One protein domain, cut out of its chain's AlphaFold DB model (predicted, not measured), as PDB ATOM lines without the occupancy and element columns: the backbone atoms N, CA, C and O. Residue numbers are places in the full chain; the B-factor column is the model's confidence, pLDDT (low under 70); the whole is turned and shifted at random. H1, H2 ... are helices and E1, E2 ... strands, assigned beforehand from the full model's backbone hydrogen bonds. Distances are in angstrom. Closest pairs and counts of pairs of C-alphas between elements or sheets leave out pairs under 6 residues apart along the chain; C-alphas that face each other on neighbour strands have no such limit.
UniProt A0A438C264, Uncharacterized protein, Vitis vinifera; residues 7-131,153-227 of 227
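This is residues 7 to 131 and 153 to 227 of the 227 residues of an uncharacterized protein of Vitis vinifera (UniProt A0A438C264). A short arched solenoid: parallel strands make the inner side of the arch, in the row E4, E3, E2, E1, E6, E5, and a row of nearly parallel helices, H4, H3, H2, H1, H9, H8, H7, makes its outer side. H5 and H6 lie at the end beyond E4 and H4; the printed part starts and ends in the middle of the arch, where H1 and H9 pack side by side. The 200 printed residues hold nine named helices and six named strands, in the order H1 E1 H2 E2 H3 E3 H4 E4 H5 H6 H7 E5 H8 E6 H9, a mixed class with 88 residues in named elements, under half. The parallel sheets are E1 E2 E3 E4 and E5 E6. The whole is compact, with a radius of gyration of the C-alphas of 17.9 A, and a rod spanning 57 by 28 by 27 A.

The larger sheet has E1, residues 32 to 34, E2, 58 to 60, E3, 83 to 86, 10.1 A long, and E4, 109 to 112, 9.8 A. The smaller has E5, 182 to 184, and E6, 207 to 209. The helices are H1, 18 to 25, 10.1 A; H2, 43 to 52, 14.1 A; H3, 69 to 73; H4, 94 to 103, 14.3 A; H5, 114 to 117; H6, 122 to 127; H7, 165 to 173, 12.9 A; H8, 195 to 201, 10.0 A; and H9, 217 to 225, 12.1 A. C-alpha 18 is at (56.445, 94.296, 79.334) and C-alpha 225 at (52.147, 109.731, 80.011).

E1 and E2 are parallel, with N 33 and O 58 at 3.0 A; E2 and E3 have N 59 and O 83 at 3.0 A, and E3 and E4 N 86 and O 111 at 2.8 A, each within hydrogen-bond range. E5 and E6 are parallel, with N 183 and O 207 at 3.1 A. Strand-helix-strand units, parallel neighbour strands with a helix between, are E1 H2 E2, E2 H3 E3, E3 H4 E4 and E5 H8 E6, each with a right-handed crossover. H4 only grazes the larger sheet. H1 touches H2, C-alphas of Ala 25 and Ile 49 closest at 4.5 A, at a shallow tilt of 21 degrees, the same way. H1 touches H9, C-alphas of Gly 20 and Asp 217 closest at 4.1 A, at a shallow tilt of 22 degrees. H3 touches H2, C-alphas of Gly 71 and Asp 43 closest at 4.1 A, and H4, those of Gly 69 and Asp 96 closest at 5.0 A. H8 touches H9, C-alphas of Gly 196 and Ala 222 closest at 5.6 A, and H7, those of Ala 201 and Ser 172 closest at 5.0 A. H5 and H6 are each close to H4 but not clearly touching, closest C-alphas 6.4 A and 7.7 A apart. Every O i to N i+4 pair is within hydrogen-bond range in H1, H2, H3, H4, H8 and H9, against 1 of 2 in H6 and 3 of 5 in H7; H5 is too short for such a pair.

The C-alphas of Ile 122 and Asn 173, the two farthest apart, are 57.8 A apart. Residues 132 to 152 are not printed, and C-alphas 131 and 153 are 36.2 A apart across this cut. Of the links printed whole, none is long. Mean pLDDT of the printed part is 73.0; 77 residues are under 70, among them 113 to 131 and 153 to 204.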
ATOM      1  N   LEU A   7      66.955 107.439  77.464       90.19
ATOM      2  CA  LEU A   7      66.462 106.767  78.664       90.19
ATOM      3  C   LEU A   7      67.342 105.568  79.030       90.19
ATOM      4  O   LEU A   7      67.463 104.607  78.265       90.19
ATOM      5  N   ASN A   8      67.915 105.593  80.233       86.81
ATOM      6  CA  ASN A   8      68.691 104.484  80.782       86.81
ATOM      7  C   ASN A   8      67.911 103.749  81.882       86.81
ATOM      8  O   ASN A   8      67.674 104.314  82.952       86.81
ATOM      9  N   LEU A   9      67.547 102.487  81.630       89.56
ATOM     10  CA  LEU A   9      66.888 101.577  82.574       89.56
ATOM     11  C   LEU A   9      67.758 100.360  82.928       89.56
ATOM     12  O   LEU A   9      67.243  99.337  83.383       89.56
ATOM     13  N   ALA A  10      69.069 100.446  82.696       85.56
ATOM     14  CA  ALA A  10      69.983  99.353  82.986       85.56
ATOM     15  C   ALA A  10      69.876  98.903  84.448       85.56
ATOM     16  O   ALA A  10      69.955  99.720  85.367       85.56
ATOM     17  N   GLU A  11      69.737  97.595  84.664       83.38
ATOM     18  CA  GLU A  11      69.669  96.991  85.999       83.38
ATOM     19  C   GLU A  11      68.530  97.562  86.876       83.38
ATOM     20  O   GLU A  11      68.608  97.522  88.109       83.38
ATOM     21  N   CYS A  12      67.450  98.068  86.259       80.56
ATOM     22  CA  CYS A  12      66.284  98.600  86.968       80.56
ATOM     23  C   CYS A  12      65.376  97.507  87.561       80.56
ATOM     24  O   CYS A  12      64.196  97.434  87.242       80.56
ATOM     25  N   GLY A  13      65.919  96.665  88.443       78.81
ATOM     26  CA  GLY A  13      65.189  95.662  89.228       78.81
ATOM     27  C   GLY A  13      64.281  94.689  88.442       78.81
ATOM     28  O   GLY A  13      64.166  94.730  87.222       78.81
ATOM     29  N   PRO A  14      63.609  93.755  89.136       86.00
ATOM     30  CA  PRO A  14      62.686  92.813  88.495       86.00
ATOM     31  C   PRO A  14      61.270  93.387  88.304       86.00
ATOM     32  O   PRO A  14      60.402  92.693  87.783       86.00
ATOM     33  N   ALA A  15      60.994  94.602  88.786       87.50
ATOM     34  CA  ALA A  15      59.653  95.190  88.782       87.50
ATOM     35  C   ALA A  15      59.288  95.900  87.463       87.50
ATOM     36  O   ALA A  15      58.131  96.291  87.297       87.50
ATOM     37  N   VAL A  16      60.247  96.039  86.542       91.50
ATOM     38  CA  VAL A  16      59.994  96.435  85.154       91.50
ATOM     39  C   VAL A  16      59.667  95.193  84.329       91.50
ATOM     40  O   VAL A  16      60.462  94.252  84.260       91.50
ATOM     41  N   THR A  17      58.493  95.195  83.707       95.81
ATOM     42  CA  THR A  17      57.979  94.133  82.840       95.81
ATOM     43  C   THR A  17      57.585  94.692  81.472       95.81
ATOM     44  O   THR A  17      57.782  95.874  81.179       95.81
ATOM     45  N   ASP A  18      56.981  93.857  80.624       97.50
ATOM     46  CA  ASP A  18      56.445  94.296  79.334       97.50
ATOM     47  C   ASP A  18      55.415  95.426  79.440       97.50
ATOM     48  O   ASP A  18      55.269  96.202  78.501       97.50
ATOM     49  N   ILE A  19      54.729  95.576  80.577       96.69
ATOM     50  CA  ILE A  19      53.797  96.693  80.779       96.69
ATOM     51  C   ILE A  19      54.557  98.028  80.722       96.69
ATOM     52  O   ILE A  19      54.162  98.935  79.985       96.69
ATOM     53  N   GLY A  20      55.657  98.149  81.469       94.06
ATOM     54  CA  GLY A  20      56.512  99.331  81.447       94.06
ATOM     55  C   GLY A  20      57.270  99.477  80.131       94.06
ATOM     56  O   GLY A  20      57.401 100.589  79.626       94.06
ATOM     57  N   GLY A  21      57.699  98.366  79.526       95.62
ATOM     58  CA  GLY A  21      58.334  98.362  78.205       95.62
ATOM     59  C   GLY A  21      57.436  98.936  77.101       95.62
ATOM     60  O   GLY A  21      57.864  99.804  76.340       95.62
ATOM     61  N   VAL A  22      56.163  98.526  77.055       97.06
ATOM     62  CA  VAL A  22      55.156  99.065  76.120       97.06
ATOM     63  C   VAL A  22      54.879 100.548  76.385       97.06
ATOM     64  O   VAL A  22      54.696 101.322  75.443       97.06
ATOM     65  N   ALA A  23      54.886 100.973  77.651       94.75
ATOM     66  CA  ALA A  23      54.756 102.389  77.985       94.75
ATOM     67  C   ALA A  23      55.940 103.204  77.436       94.75
ATOM     68  O   ALA A  23      55.728 104.200  76.748       94.75
ATOM     69  N   VAL A  24      57.177 102.743  77.648       94.31
ATOM     70  CA  VAL A  24      58.388 103.390  77.109       94.31
ATOM     71  C   VAL A  24      58.354 103.478  75.581       94.31
ATOM     72  O   VAL A  24      58.721 104.512  75.025       94.31
ATOM     73  N   ALA A  25      57.855 102.444  74.896       94.75
ATOM     74  CA  ALA A  25      57.723 102.441  73.437       94.75
ATOM     75  C   ALA A  25      56.830 103.576  72.899       94.75
ATOM     76  O   ALA A  25      56.997 104.003  71.754       94.75
ATOM     77  N   SER A  26      55.907 104.081  73.726       92.38
ATOM     78  CA  SER A  26      54.984 105.162  73.368       92.38
ATOM     79  C   SER A  26      55.639 106.550  73.357       92.38
ATOM     80  O   SER A  26      54.994 107.499  72.919       92.38
ATOM     81  N   ILE A  27      56.899 106.686  73.796       91.75
ATOM     82  CA  ILE A  27      57.635 107.959  73.835       91.75
ATOM     83  C   ILE A  27      58.164 108.293  72.423       91.75
ATOM     84  O   ILE A  27      59.147 107.703  71.966       91.75
ATOM     85  N   PRO A  28      57.574 109.266  71.701       89.94
ATOM     86  CA  PRO A  28      57.809 109.451  70.262       89.94
ATOM     87  C   PRO A  28      59.132 110.162  69.930       89.94
ATOM     88  O   PRO A  28      59.503 110.304  68.760       89.94
ATOM     89  N   THR A  29      59.812 110.706  70.939       91.81
ATOM     90  CA  THR A  29      61.075 111.445  70.808       91.81
ATOM     91  C   THR A  29      62.304 110.598  71.099       91.81
ATOM     92  O   THR A  29      63.409 111.064  70.822       91.81
ATOM     93  N   LEU A  30      62.119 109.375  71.602       93.62
ATOM     94  CA  LEU A  30      63.201 108.529  72.079       93.62
ATOM     95  C   LEU A  30      64.153 108.133  70.940       93.62
ATOM     96  O   LEU A  30      63.728 107.677  69.879       93.62
ATOM     97  N   LYS A  31      65.450 108.329  71.177       94.56
ATOM     98  CA  LYS A  31      66.563 108.029  70.266       94.56
ATOM     99  C   LYS A  31      67.508 106.991  70.854       94.56
ATOM    100  O   LYS A  31      68.027 106.163  70.112       94.56
ATOM    101  N   TRP A  32      67.708 107.008  72.169       95.31
ATOM    102  CA  TRP A  32      68.596 106.085  72.863       95.31
ATOM    103  C   TRP A  32      67.860 105.409  74.016       95.31
ATOM    104  O   TRP A  32      67.272 106.081  74.866       95.31
ATOM    105  N   LEU A  33      67.894 104.078  74.043       96.00
ATOM    106  CA  LEU A  33      67.246 103.282  75.077       96.00
ATOM    107  C   LEU A  33      68.159 102.150  75.541       96.00
ATOM    108  O   LEU A  33      68.635 101.341  74.743       96.00
ATOM    109  N   ASN A  34      68.350 102.055  76.853       93.62
ATOM    110  CA  ASN A  34      69.070 100.954  77.474       93.62
ATOM    111  C   ASN A  34      68.149 100.179  78.417       93.62
ATOM    112  O   ASN A  34      67.686 100.721  79.418       93.62
ATOM    113  N   LEU A  35      67.912  98.909  78.087       95.75
ATOM    114  CA  LEU A  35      67.097  97.958  78.846       95.75
ATOM    115  C   LEU A  35      67.941  96.820  79.435       95.75
ATOM    116  O   LEU A  35      67.408  95.774  79.801       95.75
ATOM    117  N   SER A  36      69.265  96.980  79.482       90.19
ATOM    118  CA  SER A  36      70.163  95.907  79.898       90.19
ATOM    119  C   SER A  36      69.831  95.366  81.291       90.19
ATOM    120  O   SER A  36      69.483  96.104  82.213       90.19
ATOM    121  N   TRP A  37      69.953  94.047  81.434       91.31
ATOM    122  CA  TRP A  37      69.703  93.292  82.664       91.31
ATOM    123  C   TRP A  37      68.275  93.392  83.213       91.31
ATOM    124  O   TRP A  37      68.032  93.038  84.370       91.31
ATOM    125  N   LEU A  38      67.311  93.806  82.391       93.00
ATOM    126  CA  LEU A  38      65.896  93.663  82.706       93.00
ATOM    127  C   LEU A  38      65.453  92.237  82.374       93.00
ATOM    128  O   LEU A  38      65.324  91.836  81.222       93.00
ATOM    129  N   ILE A  39      65.250  91.431  83.415       90.81
ATOM    130  CA  ILE A  39      64.996  89.988  83.270       90.81
ATOM    131  C   ILE A  39      63.536  89.640  82.950       90.81
ATOM    132  O   ILE A  39      63.254  88.502  82.594       90.81
ATOM    133  N   ASN A  40      62.617  90.599  83.091       95.00
ATOM    134  CA  ASN A  40      61.170  90.403  82.930       95.00
ATOM    135  C   ASN A  40      60.589  91.120  81.696       95.00
ATOM    136  O   ASN A  40      59.368  91.228  81.577       95.00
ATOM    137  N   ILE A  41      61.441  91.597  80.784       96.56
ATOM    138  CA  ILE A  41      61.027  92.118  79.473       96.56
ATOM    139  C   ILE A  41      61.203  91.046  78.398       96.56
ATOM    140  O   ILE A  41      62.206  90.331  78.388       96.56
ATOM    141  N   SER A  42      60.229  90.930  77.500       97.75
ATOM    142  CA  SER A  42      60.160  89.901  76.464       97.75
ATOM    143  C   SER A  42      60.003  90.501  75.062       97.75
ATOM    144  O   SER A  42      60.045  91.719  74.861       97.75
ATOM    145  N   ASP A  43      59.800  89.636  74.068       98.12
ATOM    146  CA  ASP A  43      59.546  90.028  72.679       98.12
ATOM    147  C   ASP A  43      58.323  90.952  72.517       98.12
ATOM    148  O   ASP A  43      58.241  91.693  71.536       98.12
ATOM    149  N   VAL A  44      57.408  90.974  73.497       98.25
ATOM    150  CA  VAL A  44      56.283  91.925  73.547       98.25
ATOM    151  C   VAL A  44      56.795  93.364  73.610       98.25
ATOM    152  O   VAL A  44      56.357  94.204  72.822       98.25
ATOM    153  N   THR A  45      57.759  93.644  74.494       97.88
ATOM    154  CA  THR A  45      58.400  94.964  74.588       97.88
ATOM    155  C   THR A  45      59.088  95.333  73.278       97.88
ATOM    156  O   THR A  45      58.908  96.442  72.782       97.88
ATOM    157  N   LEU A  46      59.844  94.406  72.680       97.69
ATOM    158  CA  LEU A  46      60.565  94.677  71.431       97.69
ATOM    159  C   LEU A  46      59.639  94.966  70.258       97.69
ATOM    160  O   LEU A  46      59.902  95.893  69.498       97.69
ATOM    161  N   THR A  47      58.547  94.214  70.140       97.62
ATOM    162  CA  THR A  47      57.538  94.441  69.101       97.62
ATOM    163  C   THR A  47      56.925  95.830  69.254       97.62
ATOM    164  O   THR A  47      56.867  96.585  68.288       97.62
ATOM    165  N   ALA A  48      56.561  96.221  70.481       97.69
ATOM    166  CA  ALA A  48      56.024  97.551  70.736       97.69
ATOM    167  C   ALA A  48      57.030  98.661  70.389       97.69
ATOM    168  O   ALA A  48      56.650  99.637  69.742       97.69
ATOM    169  N   ILE A  49      58.304  98.507  70.771       97.12
ATOM    170  CA  ILE A  49      59.367  99.469  70.439       97.12
ATOM    171  C   ILE A  49      59.532  99.581  68.920       97.12
ATOM    172  O   ILE A  49      59.544 100.693  68.398       97.12
ATOM    173  N   ALA A  50      59.610  98.454  68.207       95.50
ATOM    174  CA  ALA A  50      59.765  98.445  66.755       95.50
ATOM    175  C   ALA A  50      58.582  99.114  66.026       95.50
ATOM    176  O   ALA A  50      58.765  99.766  65.000       95.50
ATOM    177  N   GLU A  51      57.365  98.992  66.554       95.12
ATOM    178  CA  GLU A  51      56.175  99.606  65.959       95.12
ATOM    179  C   GLU A  51      56.053 101.111  66.257       95.12
ATOM    180  O   GLU A  51      55.627 101.884  65.394       95.12
ATOM    181  N   HIS A  52      56.420 101.552  67.463       94.19
ATOM    182  CA  HIS A  52      56.064 102.889  67.952       94.19
ATOM    183  C   HIS A  52      57.255 103.855  68.050       94.19
ATOM    184  O   HIS A  52      57.091 105.059  67.832       94.19
ATOM    185  N   SER A  53      58.470 103.366  68.310       93.69
ATOM    186  CA  SER A  53      59.654 104.199  68.564       93.69
ATOM    187  C   SER A  53      60.417 104.568  67.284       93.69
ATOM    188  O   SER A  53      61.611 104.321  67.145       93.69
ATOM    189  N   GLN A  54      59.746 105.260  66.360       93.38
ATOM    190  CA  GLN A  54      60.241 105.556  65.003       93.38
ATOM    191  C   GLN A  54      61.518 106.415  64.922       93.38
ATOM    192  O   GLN A  54      62.104 106.565  63.849       93.38
ATOM    193  N   LYS A  55      61.970 107.006  66.033       94.56
ATOM    194  CA  LYS A  55      63.215 107.792  66.110       94.56
ATOM    195  C   LYS A  55      64.356 107.065  66.818       94.56
ATOM    196  O   LYS A  55      65.436 107.646  66.929       94.56
ATOM    197  N   LEU A  56      64.129 105.839  67.291       96.25
ATOM    198  CA  LEU A  56      65.107 105.097  68.067       96.25
ATOM    199  C   LEU A  56      66.295 104.705  67.189       96.25
ATOM    200  O   LEU A  56      66.145 103.958  66.228       96.25
ATOM    201  N   THR A  57      67.481 105.189  67.546       92.75
ATOM    202  CA  THR A  57      68.731 104.914  66.836       92.75
ATOM    203  C   THR A  57      69.618 103.922  67.572       92.75
ATOM    204  O   THR A  57      70.398 103.231  66.919       92.75
ATOM    205  N   VAL A  58      69.503 103.812  68.899       91.19
ATOM    206  CA  VAL A  58      70.328 102.912  69.714       91.19
ATOM    207  C   VAL A  58      69.470 102.153  70.720       91.19
ATOM    208  O   VAL A  58      68.739 102.766  71.499       91.19
ATOM    209  N   LEU A  59      69.615 100.826  70.732       95.88
ATOM    210  CA  LEU A  59      68.953  99.933  71.677       95.88
ATOM    211  C   LEU A  59      69.951  98.953  72.309       95.88
ATOM    212  O   LEU A  59      70.605  98.176  71.604       95.88
ATOM    213  N   ASP A  60      70.035  98.953  73.641       93.19
ATOM    214  CA  ASP A  60      70.822  97.976  74.402       93.19
ATOM    215  C   ASP A  60      69.929  96.975  75.147       93.19
ATOM    216  O   ASP A  60      69.141  97.357  76.013       93.19
ATOM    217  N   LEU A  61      70.072  95.689  74.804       94.75
ATOM    218  CA  LEU A  61      69.338  94.553  75.379       94.75
ATOM    219  C   LEU A  61      70.262  93.581  76.122       94.75
ATOM    220  O   LEU A  61      69.912  92.416  76.327       94.75
ATOM    221  N   THR A  62      71.461  94.025  76.509       89.12
ATOM    222  CA  THR A  62      72.458  93.162  77.151       89.12
ATOM    223  C   THR A  62      71.853  92.393  78.327       89.12
ATOM    224  O   THR A  62      71.274  92.993  79.224       89.12
ATOM    225  N   GLY A  63      71.992  91.067  78.342       86.19
ATOM    226  CA  GLY A  63      71.541  90.223  79.454       86.19
ATOM    227  C   GLY A  63      70.020  90.095  79.615       86.19
ATOM    228  O   GLY A  63      69.572  89.600  80.646       86.19
ATOM    229  N   CYS A  64      69.219  90.514  78.631       92.44
ATOM    230  CA  CYS A  64      67.771  90.290  78.650       92.44
ATOM    231  C   CYS A  64      67.467  88.844  78.237       92.44
ATOM    232  O   CYS A  64      67.559  88.486  77.061       92.44
ATOM    233  N   GLU A  65      67.146  87.990  79.210       90.44
ATOM    234  CA  GLU A  65      67.065  86.537  79.003       90.44
ATOM    235  C   GLU A  65      65.781  86.076  78.299       90.44
ATOM    236  O   GLU A  65      65.799  85.051  77.616       90.44
ATOM    237  N   LEU A  66      64.675  86.815  78.431       94.94
ATOM    238  CA  LEU A  66      63.390  86.464  77.809       94.94
ATOM    239  C   LEU A  66      63.247  86.979  76.368       94.94
ATOM    240  O   LEU A  66      62.246  86.682  75.719       94.94
ATOM    241  N   ILE A  67      64.239  87.719  75.864       95.75
ATOM    242  CA  ILE A  67      64.294  88.152  74.467       95.75
ATOM    243  C   ILE A  67      64.728  86.995  73.579       95.75
ATOM    244  O   ILE A  67      65.761  86.360  73.821       95.75
ATOM    245  N   THR A  68      63.974  86.764  72.507       94.69
ATOM    246  CA  THR A  68      64.270  85.738  71.514       94.69
ATOM    247  C   THR A  68      64.510  86.335  70.132       94.69
ATOM    248  O   THR A  68      64.371  87.533  69.879       94.69
ATOM    249  N   GLY A  69      64.866  85.462  69.192       89.00
ATOM    250  CA  GLY A  69      64.933  85.808  67.783       89.00
ATOM    251  C   GLY A  69      63.652  86.414  67.204       89.00
ATOM    252  O   GLY A  69      63.722  87.140  66.218       89.00
ATOM    253  N   GLU A  70      62.473  86.121  67.761       94.50
ATOM    254  CA  GLU A  70      61.206  86.723  67.319       94.50
ATOM    255  C   GLU A  70      61.169  88.232  67.562       94.50
ATOM    256  O   GLU A  70      60.965  88.983  66.609       94.50
ATOM    257  N   GLY A  71      61.481  88.689  68.778       95.38
ATOM    258  CA  GLY A  71      61.507  90.118  69.087       95.38
ATOM    259  C   GLY A  71      62.607  90.867  68.333       95.38
ATOM    260  O   GLY A  71      62.393  91.985  67.875       95.38
ATOM    261  N   VAL A  72      63.764  90.237  68.106       92.06
ATOM    262  CA  VAL A  72      64.834  90.827  67.279       92.06
ATOM    263  C   VAL A  72      64.378  91.027  65.829       92.06
ATOM    264  O   VAL A  72      64.671  92.059  65.225       92.06
ATOM    265  N   ARG A  73      63.626  90.073  65.264       88.88
ATOM    266  CA  ARG A  73      63.108  90.156  63.888       88.88
ATOM    267  C   ARG A  73      62.048  91.242  63.701       88.88
ATOM    268  O   ARG A  73      61.853  91.669  62.567       88.88
ATOM    269  N   ALA A  74      61.425  91.742  64.771       95.12
ATOM    270  CA  ALA A  74      60.516  92.887  64.684       95.12
ATOM    271  C   ALA A  74      61.209  94.151  64.136       95.12
ATOM    272  O   ALA A  74      60.562  94.993  63.523       95.12
ATOM    273  N   PHE A  75      62.535  94.258  64.276       92.56
ATOM    274  CA  PHE A  75      63.315  95.401  63.791       92.56
ATOM    275  C   PHE A  75      63.767  95.299  62.326       92.56
ATOM    276  O   PHE A  75      64.479  96.185  61.856       92.56
ATOM    277  N   VAL A  76      63.374  94.251  61.590       85.12
ATOM    278  CA  VAL A  76      63.742  94.062  60.172       85.12
ATOM    279  C   VAL A  76      63.365  95.275  59.317       85.12
ATOM    280  O   VAL A  76      64.191  95.751  58.546       85.12
ATOM    281  N   ASP A  77      62.157  95.804  59.502       86.00
ATOM    282  CA  ASP A  77      61.641  96.938  58.727       86.00
ATOM    283  C   ASP A  77      61.778  98.281  59.472       86.00
ATOM    284  O   ASP A  77      61.194  99.285  59.067       86.00
ATOM    285  N   HIS A  78      62.548  98.332  60.568       91.62
ATOM    286  CA  HIS A  78      62.692  99.555  61.358       91.62
ATOM    287  C   HIS A  78      63.565 100.595  60.639       91.62
ATOM    288  O   HIS A  78      64.719 100.342  60.278       91.62
ATOM    289  N   GLU A  79      63.044 101.807  60.460       90.25
ATOM    290  CA  GLU A  79      63.652 102.800  59.561       90.25
ATOM    291  C   GLU A  79      64.825 103.580  60.172       90.25
ATOM    292  O   GLU A  79      65.619 104.167  59.435       90.25
ATOM    293  N   SER A  80      64.968 103.594  61.500       92.19
ATOM    294  CA  SER A  80      65.919 104.485  62.186       92.19
ATOM    295  C   SER A  80      66.930 103.800  63.102       92.19
ATOM    296  O   SER A  80      67.856 104.471  63.556       92.19
ATOM    297  N   LEU A  81      66.817 102.488  63.340       90.12
ATOM    298  CA  LEU A  81      67.675 101.804  64.311       90.12
ATOM    299  C   LEU A  81      69.071 101.613  63.720       90.12
ATOM    300  O   LEU A  81      69.252 100.846  62.783       90.12
ATOM    301  N   GLU A  82      70.069 102.286  64.284       85.25
ATOM    302  CA  GLU A  82      71.445 102.256  63.786       85.25
ATOM    303  C   GLU A  82      72.341 101.299  64.578       85.25
ATOM    304  O   GLU A  82      73.268 100.717  64.007       85.25
ATOM    305  N   GLU A  83      72.089 101.127  65.876       83.06
ATOM    306  CA  GLU A  83      72.889 100.293  66.770       83.06
ATOM    307  C   GLU A  83      72.013  99.395  67.648       83.06
ATOM    308  O   GLU A  83      71.128  99.866  68.362       83.06
ATOM    309  N   LEU A  84      72.304  98.091  67.619       86.94
ATOM    310  CA  LEU A  84      71.643  97.083  68.446       86.94
ATOM    311  C   LEU A  84      72.671  96.253  69.227       86.94
ATOM    312  O   LEU A  84      73.594  95.662  68.654       86.94
ATOM    313  N   VAL A  85      72.494  96.161  70.544       85.19
ATOM    314  CA  VAL A  85      73.355  95.363  71.427       85.19
ATOM    315  C   VAL A  85      72.592  94.152  71.966       85.19
ATOM    316  O   VAL A  85      71.598  94.299  72.663       85.19
ATOM    317  N   LEU A  86      73.096  92.949  71.670       84.38
ATOM    318  CA  LEU A  86      72.511  91.645  72.033       84.38
ATOM    319  C   LEU A  86      73.523  90.766  72.791       84.38
ATOM    320  O   LEU A  86      73.658  89.563  72.550       84.38
ATOM    321  N   VAL A  87      74.340  91.374  73.649       83.00
ATOM    322  CA  VAL A  87      75.347  90.639  74.431       83.00
ATOM    323  C   VAL A  87      74.656  89.855  75.540       83.00
ATOM    324  O   VAL A  87      73.803  90.391  76.232       83.00
ATOM    325  N   SER A  88      75.042  88.599  75.760       83.06
ATOM    326  CA  SER A  88      74.423  87.729  76.772       83.06
ATOM    327  C   SER A  88      72.920  87.474  76.560       83.06
ATOM    328  O   SER A  88      72.243  87.030  77.482       83.06
ATOM    329  N   CYS A  89      72.404  87.678  75.343       85.62
ATOM    330  CA  CYS A  89      71.062  87.251  74.941       85.62
ATOM    331  C   CYS A  89      71.105  85.783  74.494       85.62
ATOM    332  O   CYS A  89      71.419  85.469  73.346       85.62
ATOM    333  N   VAL A  90      70.828  84.862  75.418       82.50
ATOM    334  CA  VAL A  90      71.036  83.416  75.203       82.50
ATOM    335  C   VAL A  90      70.030  82.760  74.251       82.50
ATOM    336  O   VAL A  90      70.320  81.687  73.724       82.50
ATOM    337  N   ASN A  91      68.879  83.398  74.017       85.38
ATOM    338  CA  ASN A  91      67.782  82.882  73.188       85.38
ATOM    339  C   ASN A  91      67.715  83.526  71.789       85.38
ATOM    340  O   ASN A  91      66.733  83.346  71.067       85.38
ATOM    341  N   VAL A  92      68.760  84.263  71.395       83.25
ATOM    342  CA  VAL A  92      68.911  84.825  70.048       83.25
ATOM    343  C   VAL A  92      69.917  83.989  69.267       83.25
ATOM    344  O   VAL A  92      71.072  83.831  69.676       83.25
ATOM    345  N   PHE A  93      69.488  83.461  68.121       79.56
ATOM    346  CA  PHE A  93      70.323  82.620  67.277       79.56
ATOM    347  C   PHE A  93      70.863  83.391  66.077       79.56
ATOM    348  O   PHE A  93      70.398  84.464  65.695       79.56
ATOM    349  N   GLN A  94      71.873  82.802  65.445       67.31
ATOM    350  CA  GLN A  94      72.510  83.360  64.258       67.31
ATOM    351  C   GLN A  94      71.510  83.656  63.130       67.31
ATOM    352  O   GLN A  94      71.597  84.713  62.514       67.31
ATOM    353  N   SER A  95      70.558  82.755  62.878       72.06
ATOM    354  CA  SER A  95      69.552  82.919  61.821       72.06
ATOM    355  C   SER A  95      68.689  84.163  62.013       72.06
ATOM    356  O   SER A  95      68.289  84.790  61.038       72.06
ATOM    357  N   ASP A  96      68.417  84.537  63.262       78.44
ATOM    358  CA  ASP A  96      67.599  85.706  63.580       78.44
ATOM    359  C   ASP A  96      68.357  86.994  63.266       78.44
ATOM    360  O   ASP A  96      67.819  87.914  62.652       78.44
ATOM    361  N   VAL A  97      69.645  87.018  63.618       72.75
ATOM    362  CA  VAL A  97      70.546  88.130  63.309       72.75
ATOM    363  C   VAL A  97      70.779  88.261  61.804       72.75
ATOM    364  O   VAL A  97      70.805  89.374  61.288       72.75
ATOM    365  N   GLU A  98      70.933  87.150  61.083       66.75
ATOM    366  CA  GLU A  98      71.071  87.169  59.623       66.75
ATOM    367  C   GLU A  98      69.838  87.769  58.947       66.75
ATOM    368  O   GLU A  98      69.982  88.618  58.070       66.75
ATOM    369  N   LEU A  99      68.635  87.379  59.378       70.38
ATOM    370  CA  LEU A  99      67.389  87.946  58.861       70.38
ATOM    371  C   LEU A  99      67.282  89.443  59.156       70.38
ATOM    372  O   LEU A  99      66.944  90.206  58.252       70.38
ATOM    373  N   LEU A 100      67.624  89.860  60.380       76.25
ATOM    374  CA  LEU A 100      67.657  91.271  60.755       76.25
ATOM    375  C   LEU A 100      68.596  92.058  59.839       76.25
ATOM    376  O   LEU A 100      68.167  93.017  59.216       76.25
ATOM    377  N   VAL A 101      69.852  91.627  59.710       69.19
ATOM    378  CA  VAL A 101      70.877  92.339  58.928       69.19
ATOM    379  C   VAL A 101      70.543  92.394  57.438       69.19
ATOM    380  O   VAL A 101      70.827  93.394  56.784       69.19
ATOM    381  N   LEU A 102      69.976  91.322  56.877       68.81
ATOM    382  CA  LEU A 102      69.624  91.271  55.457       68.81
ATOM    383  C   LEU A 102      68.414  92.145  55.114       68.81
ATOM    384  O   LEU A 102      68.325  92.614  53.979       68.81
ATOM    385  N   GLY A 103      67.486  92.327  56.054       68.50
ATOM    386  CA  GLY A 103      66.284  93.129  55.839       68.50
ATOM    387  C   GLY A 103      66.402  94.583  56.303       68.50
ATOM    388  O   GLY A 103      65.811  95.464  55.682       68.50
ATOM    389  N   SER A 104      67.218  94.859  57.324       73.00
ATOM    390  CA  SER A 104      67.385  96.201  57.882       73.00
ATOM    391  C   SER A 104      68.067  97.153  56.900       73.00
ATOM    392  O   SER A 104      69.130  96.843  56.363       73.00
ATOM    393  N   GLN A 105      67.504  98.349  56.725       76.19
ATOM    394  CA  GLN A 105      68.096  99.401  55.883       76.19
ATOM    395  C   GLN A 105      68.902 100.438  56.678       76.19
ATOM    396  O   GLN A 105      69.702 101.179  56.108       76.19
ATOM    397  N   SER A 106      68.673 100.502  57.987       76.38
ATOM    398  CA  SER A 106      69.185 101.539  58.885       76.38
ATOM    399  C   SER A 106      70.317 101.053  59.791       76.38
ATOM    400  O   SER A 106      71.163 101.859  60.190       76.38
ATOM    401  N   LEU A 107      70.375  99.745  60.067       76.00
ATOM    402  CA  LEU A 107      71.288  99.152  61.039       76.00
ATOM    403  C   LEU A 107      72.742  99.212  60.557       76.00
ATOM    404  O   LEU A 107      73.104  98.684  59.507       76.00
ATOM    405  N   LYS A 108      73.601  99.846  61.359       76.94
ATOM    406  CA  LYS A 108      75.029 100.067  61.073       76.94
ATOM    407  C   LYS A 108      75.940  99.287  62.009       76.94
ATOM    408  O   LYS A 108      77.055  98.946  61.622       76.94
ATOM    409  N   TYR A 109      75.492  99.028  63.236       73.56
ATOM    410  CA  TYR A 109      76.280  98.365  64.267       73.56
ATOM    411  C   TYR A 109      75.446  97.313  64.981       73.56
ATOM    412  O   TYR A 109      74.341  97.577  65.446       73.56
ATOM    413  N   ILE A 110      76.013  96.119  65.116       75.81
ATOM    414  CA  ILE A 110      75.429  95.069  65.940       75.81
ATOM    415  C   ILE A 110      76.491  94.465  66.847       75.81
ATOM    416  O   ILE A 110      77.552  94.009  66.403       75.81
ATOM    417  N   LYS A 111      76.222  94.474  68.150       77.56
ATOM    418  CA  LYS A 111      77.134  93.937  69.155       77.56
ATOM    419  C   LYS A 111      76.589  92.614  69.673       77.56
ATOM    420  O   LYS A 111      75.611  92.574  70.404       77.56
ATOM    421  N   LEU A 112      77.273  91.533  69.310       72.31
ATOM    422  CA  LEU A 112      76.916  90.161  69.680       72.31
ATOM    423  C   LEU A 112      77.947  89.550  70.630       72.31
ATOM    424  O   LEU A 112      79.088  90.029  70.718       72.31
ATOM    425  N   ASP A 113      77.596  88.430  71.256       66.38
ATOM    426  CA  ASP A 113      78.557  87.587  71.964       66.38
ATOM    427  C   ASP A 113      79.635  87.017  71.045       66.38
ATOM    428  O   ASP A 113      79.400  86.691  69.880       66.38
ATOM    429  N   LYS A 114      80.836  86.806  71.602       59.25
ATOM    430  CA  LYS A 114      81.981  86.234  70.868       59.25
ATOM    431  C   LYS A 114      81.641  84.907  70.174       59.25
ATOM    432  O   LYS A 114      82.201  84.625  69.121       59.25
ATOM    433  N   ARG A 115      80.711  84.118  70.730       57.06
ATOM    434  CA  ARG A 115      80.245  82.843  70.156       57.06
ATOM    435  C   ARG A 115      79.434  83.024  68.870       57.06
ATOM    436  O   ARG A 115      79.604  82.234  67.952       57.06
ATOM    437  N   LEU A 116      78.623  84.078  68.789       53.75
ATOM    438  CA  LEU A 116      77.821  84.420  67.609       53.75
ATOM    439  C   LEU A 116      78.654  85.149  66.534       53.75
ATOM    440  O   LEU A 116      78.336  85.088  65.352       53.75
ATOM    441  N   ARG A 117      79.772  85.791  66.915       50.69
ATOM    442  CA  ARG A 117      80.669  86.517  65.989       50.69
ATOM    443  C   ARG A 117      81.456  85.630  65.023       50.69
ATOM    444  O   ARG A 117      81.912  86.128  64.002       50.69
ATOM    445  N   MET A 118      81.660  84.348  65.329       44.91
ATOM    446  CA  MET A 118      82.542  83.482  64.528       44.91
ATOM    447  C   MET A 118      81.925  83.002  63.201       44.91
ATOM    448  O   MET A 118      82.584  82.258  62.481       44.91
ATOM    449  N   TRP A 119      80.696  83.413  62.877       49.97
ATOM    450  CA  TRP A 119      79.910  82.808  61.798       49.97
ATOM    451  C   TRP A 119      79.330  83.767  60.752       49.97
ATOM    452  O   TRP A 119      78.802  83.281  59.757       49.97
ATOM    453  N   ILE A 120      79.446  85.092  60.910       49.41
ATOM    454  CA  ILE A 120      78.875  86.045  59.939       49.41
ATOM    455  C   ILE A 120      79.589  85.876  58.583       49.41
ATOM    456  O   ILE A 120      80.802  86.119  58.526       49.41
ATOM    457  N   PRO A 121      78.889  85.474  57.498       47.34
ATOM    458  CA  PRO A 121      79.490  85.327  56.174       47.34
ATOM    459  C   PRO A 121      80.179  86.618  55.720       47.34
ATOM    460  O   PRO A 121      79.662  87.711  55.921       47.34
ATOM    461  N   ILE A 122      81.333  86.515  55.058       47.22
ATOM    462  CA  ILE A 122      82.113  87.689  54.607       47.22
ATOM    463  C   ILE A 122      81.255  88.660  53.765       47.22
ATOM    464  O   ILE A 122      81.413  89.870  53.872       47.22
ATOM    465  N   ALA A 123      80.280  88.147  53.007       43.41
ATOM    466  CA  ALA A 123      79.356  88.953  52.205       43.41
ATOM    467  C   ALA A 123      78.411  89.857  53.031       43.41
ATOM    468  O   ALA A 123      78.062  90.941  52.577       43.41
ATOM    469  N   THR A 124      78.013  89.457  54.245       43.69
ATOM    470  CA  THR A 124      77.234  90.307  55.168       43.69
ATOM    471  C   THR A 124      78.124  91.226  56.010       43.69
ATOM    472  O   THR A 124      77.633  92.203  56.570       43.69
ATOM    473  N   GLN A 125      79.439  90.978  56.054       45.00
ATOM    474  CA  GLN A 125      80.408  91.880  56.688       45.00
ATOM    475  C   GLN A 125      80.664  93.151  55.858       45.00
ATOM    476  O   GLN A 125      81.035  94.170  56.433       45.00
ATOM    477  N   GLU A 126      80.455  93.125  54.535       38.72
ATOM    478  CA  GLU A 126      80.659  94.295  53.659       38.72
ATOM    479  C   GLU A 126      79.535  95.343  53.765       38.72
ATOM    480  O   GLU A 126      79.812  96.537  53.657       38.72
ATOM    481  N   ASN A 127      78.294  94.924  54.048       39.16
ATOM    482  CA  ASN A 127      77.161  95.841  54.257       39.16
ATOM    483  C   ASN A 127      77.202  96.537  55.628       39.16
ATOM    484  O   ASN A 127      76.690  97.643  55.780       39.16
ATOM    485  N   ILE A 128      77.854  95.920  56.616       43.41
ATOM    486  CA  ILE A 128      78.041  96.476  57.958       43.41
ATOM    487  C   ILE A 128      79.465  97.020  58.042       43.41
ATOM    488  O   ILE A 128      80.399  96.374  58.525       43.41
ATOM    489  N   SER A 129      79.656  98.248  57.566       36.06
ATOM    490  CA  SER A 129      80.910  98.952  57.799       36.06
ATOM    491  C   SER A 129      81.108  99.116  59.313       36.06
ATOM    492  O   SER A 129      80.477  99.993  59.896       36.06
ATOM    493  N   ARG A 130      82.029  98.332  59.909       37.03
ATOM    494  CA  ARG A 130      82.608  98.442  61.279       37.03
ATOM    495  C   ARG A 130      82.212  97.352  62.292       37.03
ATOM    496  O   ARG A 130      82.007  97.645  63.466       37.03
ATOM    497  N   PHE A 131      82.350  96.075  61.928       34.62
ATOM    498  CA  PHE A 131      82.490  94.974  62.909       34.62
ATOM    499  C   PHE A 131      83.735  95.063  63.828       34.62
ATOM    500  O   PHE A 131      83.988  94.168  64.638       34.62
ATOM    501  N   LYS A 153      72.598 123.806  84.485       41.00
ATOM    502  CA  LYS A 153      72.091 123.081  83.293       41.00
ATOM    503  C   LYS A 153      72.040 121.548  83.442       41.00
ATOM    504  O   LYS A 153      71.564 120.882  82.536       41.00
ATOM    505  N   GLY A 154      72.497 121.006  84.567       37.16
ATOM    506  CA  GLY A 154      72.470 119.575  84.874       37.16
ATOM    507  C   GLY A 154      72.698 119.378  86.369       37.16
ATOM    508  O   GLY A 154      73.402 120.183  86.992       37.16
ATOM    509  N   MET A 155      72.062 118.367  86.958       37.06
ATOM    510  CA  MET A 155      72.196 118.036  88.377       37.06
ATOM    511  C   MET A 155      72.547 116.555  88.515       37.06
ATOM    512  O   MET A 155      71.721 115.688  88.257       37.06
ATOM    513  N   ASN A 156      73.779 116.275  88.942       36.16
ATOM    514  CA  ASN A 156      74.231 114.933  89.293       36.16
ATOM    515  C   ASN A 156      74.028 114.742  90.803       36.16
ATOM    516  O   ASN A 156      74.622 115.471  91.600       36.16
ATOM    517  N   THR A 157      73.162 113.804  91.189       39.97
ATOM    518  CA  THR A 157      72.886 113.484  92.603       39.97
ATOM    519  C   THR A 157      73.610 112.231  93.097       39.97
ATOM    520  O   THR A 157      73.371 111.794  94.225       39.97
ATOM    521  N   GLY A 158      74.538 111.690  92.299       32.69
ATOM    522  CA  GLY A 158      75.348 110.529  92.650       32.69
ATOM    523  C   GLY A 158      76.079 110.744  93.976       32.69
ATOM    524  O   GLY A 158      76.981 111.577  94.082       32.69
ATOM    525  N   GLY A 159      75.662 109.997  95.003       32.72
ATOM    526  CA  GLY A 159      76.229 110.050  96.351       32.72
ATOM    527  C   GLY A 159      75.453 110.878  97.385       32.72
ATOM    528  O   GLY A 159      76.000 111.146  98.454       32.72
ATOM    529  N   CYS A 160      74.200 111.270  97.134       35.75
ATOM    530  CA  CYS A 160      73.333 111.908  98.136       35.75
ATOM    531  C   CYS A 160      72.409 110.882  98.823       35.75
ATOM    532  O   CYS A 160      71.288 110.645  98.388       35.75
ATOM    533  N   TRP A 161      72.848 110.337  99.961       35.06
ATOM    534  CA  TRP A 161      72.235 109.227 100.718       35.06
ATOM    535  C   TRP A 161      70.857 109.536 101.356       35.06
ATOM    536  O   TRP A 161      70.421 108.822 102.257       35.06
ATOM    537  N   MET A 162      70.176 110.623 100.971       30.30
ATOM    538  CA  MET A 162      68.979 111.124 101.669       30.30
ATOM    539  C   MET A 162      67.977 111.917 100.805       30.30
ATOM    540  O   MET A 162      67.194 112.693 101.360       30.30
ATOM    541  N   ILE A 163      67.921 111.741  99.479       39.53
ATOM    542  CA  ILE A 163      66.813 112.337  98.708       39.53
ATOM    543  C   ILE A 163      65.566 111.457  98.871       39.53
ATOM    544  O   ILE A 163      65.311 110.550  98.091       39.53
ATOM    545  N   LYS A 164      64.791 111.716  99.930       42.50
ATOM    546  CA  LYS A 164      63.407 111.226 100.056       42.50
ATOM    547  C   LYS A 164      62.513 111.962  99.053       42.50
ATOM    548  O   LYS A 164      62.883 113.047  98.611       42.50
ATOM    549  N   ASP A 165      61.320 111.437  98.779       42.81
ATOM    550  CA  ASP A 165      60.267 112.029  97.929       42.81
ATOM    551  C   ASP A 165      60.136 113.565  98.016       42.81
ATOM    552  O   ASP A 165      59.964 114.256  97.013       42.81
ATOM    553  N   SER A 166      60.298 114.135  99.215       36.41
ATOM    554  CA  SER A 166      60.251 115.582  99.461       36.41
ATOM    555  C   SER A 166      61.364 116.396  98.780       36.41
ATOM    556  O   SER A 166      61.186 117.593  98.561       36.41
ATOM    557  N   GLY A 167      62.497 115.781  98.433       40.34
ATOM    558  CA  GLY A 167      63.597 116.402  97.690       40.34
ATOM    559  C   GLY A 167      63.349 116.482  96.179       40.34
ATOM    560  O   GLY A 167      63.767 117.455  95.557       40.34
ATOM    561  N   LEU A 168      62.594 115.539  95.600       51.25
ATOM    562  CA  LEU A 168      62.135 115.618  94.204       51.25
ATOM    563  C   LEU A 168      61.008 116.646  94.039       51.25
ATOM    564  O   LEU A 168      60.990 117.386  93.060       51.25
ATOM    565  N   VAL A 169      60.142 116.800  95.050       45.34
ATOM    566  CA  VAL A 169      59.126 117.875  95.106       45.34
ATOM    567  C   VAL A 169      59.762 119.281  95.104       45.34
ATOM    568  O   VAL A 169      59.145 120.261  94.684       45.34
ATOM    569  N   MET A 170      61.022 119.423  95.531       42.12
ATOM    570  CA  MET A 170      61.745 120.697  95.410       42.12
ATOM    571  C   MET A 170      62.175 121.011  93.968       42.12
ATOM    572  O   MET A 170      62.269 122.189  93.619       42.12
ATOM    573  N   LEU A 171      62.384 119.995  93.123       49.56
ATOM    574  CA  LEU A 171      62.629 120.181  91.688       49.56
ATOM    575  C   LEU A 171      61.354 120.580  90.945       49.56
ATOM    576  O   LEU A 171      61.449 121.301  89.955       49.56
ATOM    577  N   SER A 172      60.180 120.182  91.447       48.53
ATOM    578  CA  SER A 172      58.894 120.562  90.857       48.53
ATOM    579  C   SER A 172      58.414 121.966  91.258       48.53
ATOM    580  O   SER A 172      57.683 122.597  90.504       48.53
ATOM    581  N   ASN A 173      58.848 122.496  92.413       42.34
ATOM    582  CA  ASN A 173      58.392 123.793  92.950       42.34
ATOM    583  C   ASN A 173      59.426 124.941  92.885       42.34
ATOM    584  O   ASN A 173      59.122 126.065  93.291       42.34
ATOM    585  N   GLY A 174      60.652 124.691  92.409       45.59
ATOM    586  CA  GLY A 174      61.747 125.670  92.368       45.59
ATOM    587  C   GLY A 174      62.029 126.252  90.977       45.59
ATOM    588  O   GLY A 174      61.796 125.617  89.956       45.59
ATOM    589  N   SER A 175      62.621 127.452  90.919       40.53
ATOM    590  CA  SER A 175      62.983 128.172  89.677       40.53
ATOM    591  C   SER A 175      63.978 127.440  88.750       40.53
ATOM    592  O   SER A 175      64.289 127.944  87.673       40.53
ATOM    593  N   THR A 176      64.482 126.274  89.161       43.72
ATOM    594  CA  THR A 176      65.380 125.373  88.418       43.72
ATOM    595  C   THR A 176      64.652 124.443  87.436       43.72
ATOM    596  O   THR A 176      65.311 123.879  86.565       43.72
ATOM    597  N   SER A 177      63.321 124.300  87.535       50.31
ATOM    598  CA  SER A 177      62.544 123.294  86.781       50.31
ATOM    599  C   SER A 177      62.488 123.533  85.262       50.31
ATOM    600  O   SER A 177      62.223 122.629  84.484       50.31
ATOM    601  N   ARG A 178      62.778 124.752  84.787       52.59
ATOM    602  CA  ARG A 178      62.660 125.102  83.354       52.59
ATOM    603  C   ARG A 178      63.958 124.990  82.555       52.59
ATOM    604  O   ARG A 178      63.999 125.413  81.405       52.59
ATOM    605  N   THR A 179      65.046 124.532  83.168       50.62
ATOM    606  CA  THR A 179      66.382 124.559  82.539       50.62
ATOM    607  C   THR A 179      67.144 123.244  82.626       50.62
ATOM    608  O   THR A 179      68.275 123.176  82.139       50.62
ATOM    609  N   LEU A 180      66.571 122.228  83.271       52.47
ATOM    610  CA  LEU A 180      67.211 120.933  83.451       52.47
ATOM    611  C   LEU A 180      67.073 120.108  82.166       52.47
ATOM    612  O   LEU A 180      65.958 119.877  81.710       52.47
ATOM    613  N   LYS A 181      68.207 119.705  81.587       59.53
ATOM    614  CA  LYS A 181      68.268 118.854  80.384       59.53
ATOM    615  C   LYS A 181      68.620 117.402  80.691       59.53
ATOM    616  O   LYS A 181      68.209 116.515  79.959       59.53
ATOM    617  N   GLU A 182      69.341 117.193  81.784       58.16
ATOM    618  CA  GLU A 182      69.899 115.906  82.187       58.16
ATOM    619  C   GLU A 182      69.593 115.680  83.671       58.16
ATOM    620  O   GLU A 182      69.873 116.551  84.516       58.16
ATOM    621  N   LEU A 183      69.010 114.521  83.982       64.38
ATOM    622  CA  LEU A 183      68.721 114.075  85.341       64.38
ATOM    623  C   LEU A 183      69.268 112.661  85.549       64.38
ATOM    624  O   LEU A 183      68.791 111.705  84.945       64.38
ATOM    625  N   ILE A 184      70.233 112.544  86.461       58.00
ATOM    626  CA  ILE A 184      70.817 111.267  86.876       58.00
ATOM    627  C   ILE A 184      70.444 111.023  88.336       58.00
ATOM    628  O   ILE A 184      70.810 111.811  89.223       58.00
ATOM    629  N   ILE A 185      69.738 109.922  88.586       59.41
ATOM    630  CA  ILE A 185      69.374 109.478  89.932       59.41
ATOM    631  C   ILE A 185      69.987 108.097  90.131       59.41
ATOM    632  O   ILE A 185      69.588 107.131  89.497       59.41
ATOM    633  N   SER A 186      70.987 108.015  91.006       42.09
ATOM    634  CA  SER A 186      71.716 106.778  91.286       42.09
ATOM    635  C   SER A 186      71.477 106.351  92.737       42.09
ATOM    636  O   SER A 186      71.732 107.127  93.656       42.09
ATOM    637  N   GLU A 187      71.051 105.095  92.901       50.00
ATOM    638  CA  GLU A 187      70.885 104.303  94.135       50.00
ATOM    639  C   GLU A 187      69.585 104.443  94.972       50.00
ATOM    640  O   GLU A 187      69.263 105.483  95.538       50.00
ATOM    641  N   ARG A 188      68.901 103.291  95.132       42.25
ATOM    642  CA  ARG A 188      67.919 102.892  96.176       42.25
ATOM    643  C   ARG A 188      66.842 103.905  96.604       42.25
ATOM    644  O   ARG A 188      66.482 103.951  97.782       42.25
ATOM    645  N   CYS A 189      66.247 104.635  95.670       44.88
ATOM    646  CA  CYS A 189      64.999 105.349  95.939       44.88
ATOM    647  C   CYS A 189      63.809 104.564  95.356       44.88
ATOM    648  O   CYS A 189      63.755 104.327  94.154       44.88
ATOM    649  N   GLU A 190      62.860 104.150  96.202       48.47
ATOM    650  CA  GLU A 190      61.549 103.629  95.774       48.47
ATOM    651  C   GLU A 190      60.668 104.822  95.371       48.47
ATOM    652  O   GLU A 190      59.972 105.402  96.199       48.47
ATOM    653  N   LEU A 191      60.764 105.259  94.113       54.41
ATOM    654  CA  LEU A 191      60.148 106.504  93.635       54.41
ATOM    655  C   LEU A 191      58.823 106.266  92.905       54.41
ATOM    656  O   LEU A 191      58.615 106.784  91.821       54.41
ATOM    657  N   ASP A 192      57.882 105.524  93.477       55.97
ATOM    658  CA  ASP A 192      56.678 105.138  92.720       55.97
ATOM    659  C   ASP A 192      55.610 106.245  92.575       55.97
ATOM    660  O   ASP A 192      54.628 106.053  91.861       55.97
ATOM    661  N   ARG A 193      55.737 107.403  93.249       57.44
ATOM    662  CA  ARG A 193      54.640 108.404  93.319       57.44
ATOM    663  C   ARG A 193      54.947 109.816  92.836       57.44
ATOM    664  O   ARG A 193      54.024 110.622  92.766       57.44
ATOM    665  N   PHE A 194      56.199 110.140  92.523       58.44
ATOM    666  CA  PHE A 194      56.596 111.537  92.291       58.44
ATOM    667  C   PHE A 194      57.121 111.827  90.885       58.44
ATOM    668  O   PHE A 194      57.334 112.996  90.570       58.44
ATOM    669  N   TRP A 195      57.253 110.816  90.018       62.56
ATOM    670  CA  TRP A 195      57.712 111.019  88.643       62.56
ATOM    671  C   TRP A 195      56.822 111.987  87.870       62.56
ATOM    672  O   TRP A 195      57.348 112.954  87.329       62.56
ATOM    673  N   GLY A 196      55.495 111.830  87.924       58.84
ATOM    674  CA  GLY A 196      54.577 112.735  87.216       58.84
ATOM    675  C   GLY A 196      54.806 114.216  87.542       58.84
ATOM    676  O   GLY A 196      54.888 115.045  86.644       58.84
ATOM    677  N   LEU A 197      55.071 114.545  88.811       58.50
ATOM    678  CA  LEU A 197      55.362 115.922  89.239       58.50
ATOM    679  C   LEU A 197      56.736 116.430  88.774       58.50
ATOM    680  O   LEU A 197      56.914 117.632  88.572       58.50
ATOM    681  N   VAL A 198      57.719 115.540  88.621       59.88
ATOM    682  CA  VAL A 198      59.035 115.893  88.073       59.88
ATOM    683  C   VAL A 198      58.907 116.191  86.577       59.88
ATOM    684  O   VAL A 198      59.409 117.225  86.142       59.88
ATOM    685  N   PHE A 199      58.201 115.372  85.797       61.72
ATOM    686  CA  PHE A 199      58.065 115.599  84.351       61.72
ATOM    687  C   PHE A 199      57.117 116.754  84.008       61.72
ATOM    688  O   PHE A 199      57.444 117.543  83.124       61.72
ATOM    689  N   GLU A 200      56.025 116.957  84.760       61.16
ATOM    690  CA  GLU A 200      55.165 118.147  84.613       61.16
ATOM    691  C   GLU A 200      55.940 119.457  84.811       61.16
ATOM    692  O   GLU A 200      55.650 120.471  84.176       61.16
ATOM    693  N   ALA A 201      56.943 119.446  85.690       57.38
ATOM    694  CA  ALA A 201      57.734 120.629  85.985       57.38
ATOM    695  C   ALA A 201      58.931 120.828  85.041       57.38
ATOM    696  O   ALA A 201      59.436 121.953  84.975       57.38
ATOM    697  N   ASN A 202      59.383 119.785  84.333       60.62
ATOM    698  CA  ASN A 202      60.617 119.777  83.536       60.62
ATOM    699  C   ASN A 202      60.347 119.447  82.057       60.62
ATOM    700  O   ASN A 202      60.749 118.404  81.550       60.62
ATOM    701  N   GLU A 203      59.732 120.379  81.324       67.88
ATOM    702  CA  GLU A 203      59.436 120.210  79.887       67.88
ATOM    703  C   GLU A 203      60.683 120.149  78.980       67.88
ATOM    704  O   GLU A 203      60.571 119.814  77.807       67.88
ATOM    705  N   SER A 204      61.865 120.519  79.485       68.56
ATOM    706  CA  SER A 204      63.120 120.586  78.712       68.56
ATOM    707  C   SER A 204      64.060 119.399  78.936       68.56
ATOM    708  O   SER A 204      65.212 119.465  78.507       68.56
ATOM    709  N   LEU A 205      63.604 118.363  79.643       72.94
ATOM    710  CA  LEU A 205      64.421 117.192  79.928       72.94
ATOM    711  C   LEU A 205      64.612 116.364  78.649       72.94
ATOM    712  O   LEU A 205      63.640 116.017  77.982       72.94
ATOM    713  N   GLU A 206      65.871 116.083  78.322       79.56
ATOM    714  CA  GLU A 206      66.301 115.357  77.120       79.56
ATOM    715  C   GLU A 206      66.907 113.996  77.495       79.56
ATOM    716  O   GLU A 206      66.721 113.023  76.769       79.56
ATOM    717  N   GLU A 207      67.560 113.902  78.656       75.50
ATOM    718  CA  GLU A 207      68.263 112.703  79.115       75.50
ATOM    719  C   GLU A 207      67.819 112.324  80.538       75.50
ATOM    720  O   GLU A 207      67.842 113.155  81.460       75.50
ATOM    721  N   LEU A 208      67.433 111.059  80.725       78.88
ATOM    722  CA  LEU A 208      67.058 110.494  82.018       78.88
ATOM    723  C   LEU A 208      67.804 109.185  82.283       78.88
ATOM    724  O   LEU A 208      67.617 108.192  81.577       78.88
ATOM    725  N   ASP A 209      68.578 109.161  83.367       74.44
ATOM    726  CA  ASP A 209      69.251 107.956  83.841       74.44
ATOM    727  C   ASP A 209      68.652 107.477  85.168       74.44
ATOM    728  O   ASP A 209      68.775 108.145  86.203       74.44
ATOM    729  N   LEU A 210      67.990 106.317  85.109       76.75
ATOM    730  CA  LEU A 210      67.409 105.608  86.249       76.75
ATOM    731  C   LEU A 210      68.159 104.313  86.567       76.75
ATOM    732  O   LEU A 210      67.666 103.518  87.365       76.75
ATOM    733  N   SER A 211      69.305 104.067  85.933       71.56
ATOM    734  CA  SER A 211      70.020 102.806  86.082       71.56
ATOM    735  C   SER A 211      70.296 102.476  87.547       71.56
ATOM    736  O   SER A 211      70.534 103.353  88.386       71.56
ATOM    737  N   LEU A 212      70.246 101.181  87.868       72.25
ATOM    738  CA  LEU A 212      70.446 100.647  89.220       72.25
ATOM    739  C   LEU A 212      69.371 101.076  90.246       72.25
ATOM    740  O   LEU A 212      69.518 100.800  91.444       72.25
ATOM    741  N   LEU A 213      68.292 101.746  89.822       73.88
ATOM    742  CA  LEU A 213      67.142 102.041  90.677       73.88
ATOM    743  C   LEU A 213      66.112 100.913  90.631       73.88
ATOM    744  O   LEU A 213      65.912 100.259  89.617       73.88
ATOM    745  N   ASN A 214      65.387 100.714  91.732       73.06
ATOM    746  CA  ASN A 214      64.236  99.818  91.714       73.06
ATOM    747  C   ASN A 214      63.044 100.555  91.088       73.06
ATOM    748  O   ASN A 214      62.304 101.243  91.790       73.06
ATOM    749  N   VAL A 215      62.912 100.456  89.765       80.62
ATOM    750  CA  VAL A 215      61.832 101.077  88.987       80.62
ATOM    751  C   VAL A 215      60.699 100.069  88.803       80.62
ATOM    752  O   VAL A 215      60.940  98.880  88.615       80.62
ATOM    753  N   SER A 216      59.456 100.541  88.863       85.62
ATOM    754  CA  SER A 216      58.263  99.745  88.573       85.62
ATOM    755  C   SER A 216      57.630 100.155  87.242       85.62
ATOM    756  O   SER A 216      57.813 101.282  86.778       85.62
ATOM    757  N   ASP A 217      56.799  99.287  86.666       87.62
ATOM    758  CA  ASP A 217      55.982  99.643  85.495       87.62
ATOM    759  C   ASP A 217      55.125 100.892  85.727       87.62
ATOM    760  O   ASP A 217      54.948 101.695  84.818       87.62
ATOM    761  N   VAL A 218      54.641 101.103  86.956       85.94
ATOM    762  CA  VAL A 218      53.864 102.299  87.326       85.94
ATOM    763  C   VAL A 218      54.692 103.568  87.127       85.94
ATOM    764  O   VAL A 218      54.186 104.562  86.609       85.94
ATOM    765  N   SER A 219      55.976 103.525  87.492       81.38
ATOM    766  CA  SER A 219      56.903 104.636  87.273       81.38
ATOM    767  C   SER A 219      57.124 104.904  85.782       81.38
ATOM    768  O   SER A 219      57.100 106.059  85.363       81.38
ATOM    769  N   LEU A 220      57.294 103.853  84.973       85.38
ATOM    770  CA  LEU A 220      57.500 103.979  83.525       85.38
ATOM    771  C   LEU A 220      56.255 104.473  82.789       85.38
ATOM    772  O   LEU A 220      56.376 105.310  81.900       85.38
ATOM    773  N   ILE A 221      55.066 104.018  83.192       86.56
ATOM    774  CA  ILE A 221      53.795 104.534  82.672       86.56
ATOM    775  C   ILE A 221      53.683 106.029  82.960       86.56
ATOM    776  O   ILE A 221      53.397 106.794  82.047       86.56
ATOM    777  N   ALA A 222      53.977 106.463  84.190       82.06
ATOM    778  CA  ALA A 222      53.945 107.883  84.527       82.06
ATOM    779  C   ALA A 222      54.949 108.693  83.686       82.06
ATOM    780  O   ALA A 222      54.616 109.769  83.204       82.06
ATOM    781  N   ILE A 223      56.165 108.181  83.466       80.69
ATOM    782  CA  ILE A 223      57.143 108.835  82.580       80.69
ATOM    783  C   ILE A 223      56.573 108.973  81.163       80.69
ATOM    784  O   ILE A 223      56.614 110.064  80.596       80.69
ATOM    785  N   ALA A 224      56.008 107.895  80.617       83.50
ATOM    786  CA  ALA A 224      55.460 107.863  79.267       83.50
ATOM    787  C   ALA A 224      54.234 108.772  79.083       83.50
ATOM    788  O   ALA A 224      54.126 109.440  78.064       83.50
ATOM    789  N   GLU A 225      53.330 108.853  80.065       81.81
ATOM    790  CA  GLU A 225      52.147 109.731  80.011       81.81
ATOM    791  C   GLU A 225      52.507 111.224  79.950       81.81
ATOM    792  O   GLU A 225      51.722 112.038  79.456       81.81
ATOM    793  N   HIS A 226      53.686 111.591  80.455       74.75
ATOM    794  CA  HIS A 226      54.138 112.976  80.536       74.75
ATOM    795  C   HIS A 226      55.189 113.356  79.477       74.75
ATOM    796  O   HIS A 226      55.583 114.527  79.440       74.75
ATOM    797  N   CYS A 227      55.605 112.419  78.613       67.19
ATOM    798  CA  CYS A 227      56.552 112.656  77.517       67.19
ATOM    799  C   CYS A 227      55.860 112.794  76.158       67.19
ATOM    800  O   CYS A 227      55.964 113.905  75.583       67.19
TER     801      CYS A 227